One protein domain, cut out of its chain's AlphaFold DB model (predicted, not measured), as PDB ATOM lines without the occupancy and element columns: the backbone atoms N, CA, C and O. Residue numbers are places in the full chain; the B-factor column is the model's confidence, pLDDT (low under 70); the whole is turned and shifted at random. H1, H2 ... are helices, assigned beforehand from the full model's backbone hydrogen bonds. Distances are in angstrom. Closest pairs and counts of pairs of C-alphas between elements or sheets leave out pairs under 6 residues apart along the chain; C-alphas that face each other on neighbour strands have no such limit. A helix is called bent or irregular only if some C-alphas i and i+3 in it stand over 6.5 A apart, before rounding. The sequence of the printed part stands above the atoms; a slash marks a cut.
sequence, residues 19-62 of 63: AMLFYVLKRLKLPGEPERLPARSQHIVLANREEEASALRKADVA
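This is residues 19 to 62 of the 63 residues of an uncharacterized protein of Sphingomonas sp. DH-S5 (UniProt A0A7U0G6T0). Two helices, H2 and the shorter H1, make a V that closes near the end of H2 and the start of H1, and a long loop joins their open ends. Residues 36 to 41 of this loop stick out and lengthen the outline, which spans 39 by 19 by 12 A. The printed part has 44 residues with H1 then H2, no named strand, and is all helix; it is loose, with a radius of gyration of the C-alphas of 11.7 A.

H2, residues 49 to 61, is 18.6 A long and ends with C-alpha 61 at (102.560, 84.719, 70.487). H1, residues 19 to 27, is 14.0 A long and begins with C-alpha 19 at (109.695, 77.956, 69.614). H1 is irregular: C-alphas 19 and 22 are 7.3 A apart.

H2 touches H1 with residues 55 to 60 alone; the closest C-alphas, of Ala 59 and Ala 19, are 5.7 A apart. They run opposite ways at a steep tilt of 45 degrees. Every O i to N i+4 pair is within hydrogen-bond range in H2, and 4 of 5 in H1.

The C-alphas farthest apart, of Arg 40 and Ala 62, are 38.7 A apart. The printed part has no cut. The link from H1 to H2, 21 residues, is long. Confidence is under 70 at residues 31 to 32, 34 and 61 to 62.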
ATOM      1  N   ALA A  19     110.247  78.953  68.690       86.88
ATOM      2  CA  ALA A  19     109.695  77.956  69.614       86.88
ATOM      3  C   ALA A  19     110.748  77.324  70.552       86.88
ATOM      4  O   ALA A  19     110.421  76.863  71.642       86.88
ATOM      5  N   MET A  20     112.025  77.300  70.154       91.19
ATOM      6  CA  MET A  20     113.125  76.764  70.967       91.19
ATOM      7  C   MET A  20     113.851  77.832  71.789       91.19
ATOM      8  O   MET A  20     114.693  77.481  72.619       91.19
ATOM      9  N   LEU A  21     113.528  79.116  71.603       88.50
ATOM     10  CA  LEU A  21     114.227  80.230  72.242       88.50
ATOM     11  C   LEU A  21     114.244  80.094  73.768       88.50
ATOM     12  O   LEU A  21     115.316  80.085  74.373       88.50
ATOM     13  N   PHE A  22     113.079  79.899  74.387       86.50
ATOM     14  CA  PHE A  22     112.977  79.723  75.837       86.50
ATOM     15  C   PHE A  22     113.827  78.546  76.341       86.50
ATOM     16  O   PHE A  22     114.550  78.656  77.336       86.50
ATOM     17  N   TYR A  23     113.778  77.415  75.632       89.25
ATOM     18  CA  TYR A  23     114.527  76.218  76.003       89.25
ATOM     19  C   TYR A  23     116.043  76.449  75.945       89.25
ATOM     20  O   TYR A  23     116.765  76.079  76.876       89.25
ATOM     21  N   VAL A  24     116.526  77.097  74.884       87.88
ATOM     22  CA  VAL A  24     117.949  77.405  74.682       87.88
ATOM     23  C   VAL A  24     118.455  78.362  75.752       87.88
ATOM     24  O   VAL A  24     119.466  78.069  76.397       87.88
ATOM     25  N   LEU A  25     117.722  79.449  76.012       86.25
ATOM     26  CA  LEU A  25     118.054  80.401  77.072       86.25
ATOM     27  C   LEU A  25     118.178  79.674  78.418       86.25
ATOM     28  O   LEU A  25     119.207  79.770  79.096       86.25
ATOM     29  N   LYS A  26     117.177  78.860  78.776       85.00
ATOM     30  CA  LYS A  26     117.175  78.068  80.014       85.00
ATOM     31  C   LYS A  26     118.357  77.101  80.092       85.00
ATOM     32  O   LYS A  26     118.970  76.966  81.152       85.00
ATOM     33  N   ARG A  27     118.715  76.437  78.989       85.06
ATOM     34  CA  ARG A  27     119.833  75.481  78.941       85.06
ATOM     35  C   ARG A  27     121.188  76.157  79.147       85.06
ATOM     36  O   ARG A  27     122.052  75.572  79.804       85.06
ATOM     37  N   LEU A  28     121.345  77.378  78.642       80.69
ATOM     38  CA  LEU A  28     122.530  78.215  78.836       80.69
ATOM     39  C   LEU A  28     122.545  78.946  80.188       80.69
ATOM     40  O   LEU A  28     123.533  79.600  80.511       80.69
ATOM     41  N   LYS A  29     121.489  78.794  81.003       76.81
ATOM     42  CA  LYS A  29     121.297  79.505  82.281       76.81
ATOM     43  C   LYS A  29     121.314  81.032  82.126       76.81
ATOM     44  O   LYS A  29     121.746  81.737  83.030       76.81
ATOM     45  N   LEU A  30     120.845  81.511  80.979       79.12
ATOM     46  CA  LEU A  30     120.700  82.929  80.668       79.12
ATOM     47  C   LEU A  30     119.484  83.606  81.322       79.12
ATOM     48  O   LEU A  30     119.617  84.776  81.672       79.12
ATOM     49  N   PRO A  31     118.328  82.940  81.537       69.69
ATOM     50  CA  PRO A  31     117.226  83.574  82.237       69.69
ATOM     51  C   PRO A  31     117.563  83.621  83.728       69.69
ATOM     52  O   PRO A  31     117.622  82.590  84.403       69.69
ATOM     53  N   GLY A  32     117.827  84.826  84.227       69.25
ATOM     54  CA  GLY A  32     118.152  85.074  85.626       69.25
ATOM     55  C   GLY A  32     118.885  86.393  85.857       69.25
ATOM     56  O   GLY A  32     119.146  87.163  84.937       69.25
ATOM     57  N   GLU A  33     119.217  86.646  87.118       72.38
ATOM     58  CA  GLU A  33     120.040  87.777  87.552       72.38
ATOM     59  C   GLU A  33     121.474  87.269  87.786       72.38
ATOM     60  O   GLU A  33     121.771  86.789  88.888       72.38
ATOM     61  N   PRO A  34     122.366  87.294  86.770       69.81
ATOM     62  CA  PRO A  34     123.760  86.876  86.932       69.81
ATOM     63  C   PRO A  34     124.470  87.654  88.047       69.81
ATOM     64  O   PRO A  34     125.361  87.111  88.694       69.81
ATOM     65  N   GLU A  35     124.008  88.872  88.351       73.06
ATOM     66  CA  GLU A  35     124.487  89.706  89.457       73.06
ATOM     67  C   GLU A  35     124.307  89.050  90.839       73.06
ATOM     68  O   GLU A  35     125.016  89.385  91.787       73.06
ATOM     69  N   ARG A  36     123.371  88.101  90.967       78.81
ATOM     70  CA  ARG A  36     123.097  87.364  92.212       78.81
ATOM     71  C   ARG A  36     123.897  86.067  92.326       78.81
ATOM     72  O   ARG A  36     123.808  85.385  93.350       78.81
ATOM     73  N   LEU A  37     124.647  85.691  91.290       74.00
ATOM     74  CA  LEU A  37     125.465  84.483  91.300       74.00
ATOM     75  C   LEU A  37     126.797  84.728  92.028       74.00
ATOM     76  O   LEU A  37     127.306  85.848  92.055       74.00
ATOM     77  N   PRO A  38     127.412  83.687  92.623       80.31
ATOM     78  CA  PRO A  38     128.702  83.836  93.287       80.31
ATOM     79  C   PRO A  38     129.769  84.382  92.330       80.31
ATOM     80  O   PRO A  38     130.030  83.776  91.290       80.31
ATOM     81  N   ALA A  39     130.470  85.448  92.726       75.06
ATOM     82  CA  ALA A  39     131.520  86.082  91.916       75.06
ATOM     83  C   ALA A  39     132.650  85.119  91.494       75.06
ATOM     84  O   ALA A  39     133.275  85.284  90.455       75.06
ATOM     85  N   ARG A  40     132.886  84.064  92.286       82.69
ATOM     86  CA  ARG A  40     133.876  83.010  91.999       82.69
ATOM     87  C   ARG A  40     133.419  81.975  90.960       82.69
ATOM     88  O   ARG A  40     134.104  80.973  90.768       82.69
ATOM     89  N   SER A  41     132.245  82.152  90.355       76.12
ATOM     90  CA  SER A  41     131.680  81.225  89.373       76.12
ATOM     91  C   SER A  41     131.611  81.854  87.983       76.12
ATOM     92  O   SER A  41     131.159  82.985  87.819       76.12
ATOM     93  N   GLN A  42     132.051  81.100  86.972       75.56
ATOM     94  CA  GLN A  42     131.917  81.499  85.574       75.56
ATOM     95  C   GLN A  42     130.443  81.408  85.163       75.56
ATOM     96  O   GLN A  42     129.825  80.349  85.292       75.56
ATOM     97  N   HIS A  43     129.895  82.505  84.650       75.62
ATOM     98  CA  HIS A  43     128.531  82.594  84.141       75.62
ATOM     99  C   HIS A  43     128.524  83.339  82.802       75.62
ATOM    100  O   HIS A  43     129.422  84.131  82.523       75.62
ATOM    101  N   ILE A  44     127.534  83.042  81.961       74.31
ATOM    102  CA  ILE A  44     127.301  83.781  80.717       74.31
ATOM    103  C   ILE A  44     126.355  84.932  81.062       74.31
ATOM    104  O   ILE A  44     125.337  84.709  81.716       74.31
ATOM    105  N   VAL A  45     126.704  86.152  80.655       75.19
ATOM    106  CA  VAL A  45     125.873  87.345  80.855       75.19
ATOM    107  C   VAL A  45     125.162  87.664  79.552       75.19
ATOM    108  O   VAL A  45     125.789  87.744  78.497       75.19
ATOM    109  N   LEU A  46     123.852  87.864  79.635       79.25
ATOM    110  CA  LEU A  46     123.078  88.377  78.520       79.25
ATOM    111  C   LEU A  46     123.260  89.902  78.445       79.25
ATOM    112  O   LEU A  46     122.853  90.622  79.356       79.25
ATOM    113  N   ALA A  47     123.888  90.393  77.376       79.56
ATOM    114  CA  ALA A  47     124.154  91.823  77.194       79.56
ATOM    115  C   ALA A  47     122.940  92.606  76.654       79.56
ATOM    116  O   ALA A  47     122.832  93.806  76.875       79.56
ATOM    117  N   ASN A  48     122.021  91.924  75.969       83.81
ATOM    118  CA  ASN A  48     120.904  92.488  75.208       83.81
ATOM    119  C   ASN A  48     119.547  92.044  75.789       83.81
ATOM    120  O   ASN A  48     118.797  91.273  75.184       83.81
ATOM    121  N   ARG A  49     119.260  92.490  77.021       82.25
ATOM    122  CA  ARG A  49     118.054  92.101  77.782       82.25
ATOM    123  C   ARG A  49     116.747  92.544  77.115       82.25
ATOM    124  O   ARG A  49     115.751  91.835  77.202       82.25
ATOM    125  N   GLU A  50     116.723  93.698  76.452       85.81
ATOM    126  CA  GLU A  50     115.494  94.199  75.820       85.81
ATOM    127  C   GLU A  50     115.108  93.377  74.586       85.81
ATOM    128  O   GLU A  50     113.937  93.034  74.390       85.81
ATOM    129  N   GLU A  51     116.100  93.018  73.776       87.00
ATOM    130  CA  GLU A  51     115.942  92.191  72.588       87.00
ATOM    131  C   GLU A  51     115.519  90.768  72.951       87.00
ATOM    132  O   GLU A  51     114.629  90.220  72.301       87.00
ATOM    133  N   GLU A  52     116.094  90.190  74.010       87.38
ATOM    134  CA  GLU A  52     115.686  88.887  74.545       87.38
ATOM    135  C   GLU A  52     114.228  88.899  75.009       87.38
ATOM    136  O   GLU A  52     113.441  88.068  74.553       87.38
ATOM    137  N   ALA A  53     113.827  89.888  75.811       86.31
ATOM    138  CA  ALA A  53     112.442  90.028  76.246       86.31
ATOM    139  C   ALA A  53     111.476  90.214  75.060       86.31
ATOM    140  O   ALA A  53     110.364  89.685  75.060       86.31
ATOM    141  N   SER A  54     111.884  90.958  74.025       87.38
ATOM    142  CA  SER A  54     111.108  91.124  72.790       87.38
ATOM    143  C   SER A  54     110.976  89.816  72.008       87.38
ATOM    144  O   SER A  54     109.890  89.486  71.528       87.38
ATOM    145  N   ALA A  55     112.059  89.048  71.904       86.50
ATOM    146  CA  ALA A  55     112.078  87.775  71.205       86.50
ATOM    147  C   ALA A  55     111.262  86.697  71.938       86.50
ATOM    148  O   ALA A  55     110.535  85.951  71.283       86.50
ATOM    149  N   LEU A  56     111.303  86.665  73.274       86.62
ATOM    150  CA  LEU A  56     110.449  85.796  74.090       86.62
ATOM    151  C   LEU A  56     108.965  86.128  73.911       86.62
ATOM    152  O   LEU A  56     108.184  85.232  73.621       86.62
ATOM    153  N   ARG A  57     108.584  87.414  73.945       86.62
ATOM    154  CA  ARG A  57     107.197  87.826  73.654       86.62
ATOM    155  C   ARG A  57     106.729  87.374  72.270       86.62
ATOM    156  O   ARG A  57     105.575  87.006  72.108       86.62
ATOM    157  N   LYS A  58     107.605  87.413  71.261       84.81
ATOM    158  CA  LYS A  58     107.281  86.907  69.916       84.81
ATOM    159  C   LYS A  58     107.138  85.387  69.887       84.81
ATOM    160  O   LYS A  58     106.293  84.897  69.149       84.81
ATOM    161  N   ALA A  59     107.957  84.665  70.652       83.19
ATOM    162  CA  ALA A  59     107.859  83.214  70.771       83.19
ATOM    163  C   ALA A  59     106.536  82.792  71.429       83.19
ATOM    164  O   ALA A  59     105.879  81.908  70.898       83.19
ATOM    165  N   ASP A  60     106.118  83.476  72.500       76.00
ATOM    166  CA  ASP A  60     104.864  83.193  73.218       76.00
ATOM    167  C   ASP A  60     103.606  83.465  72.369       76.00
ATOM    168  O   ASP A  60     102.563  82.865  72.595       76.00
ATOM    169  N   VAL A  61     103.680  84.381  71.395       69.88
ATOM    170  CA  VAL A  61     102.560  84.719  70.487       69.88
ATOM    171  C   VAL A  61     102.509  83.798  69.258       69.88
ATOM    172  O   VAL A  61     101.525  83.802  68.524       69.88
ATOM    173  N   ALA A  62     103.571  83.030  69.000       57.78
ATOM    174  CA  ALA A  62     103.658  82.110  67.865       57.78
ATOM    175  C   ALA A  62     103.115  80.695  68.169       57.78
ATOM    176  O   ALA A  62     103.208  79.827  67.297       57.78
TER     177      ALA A  62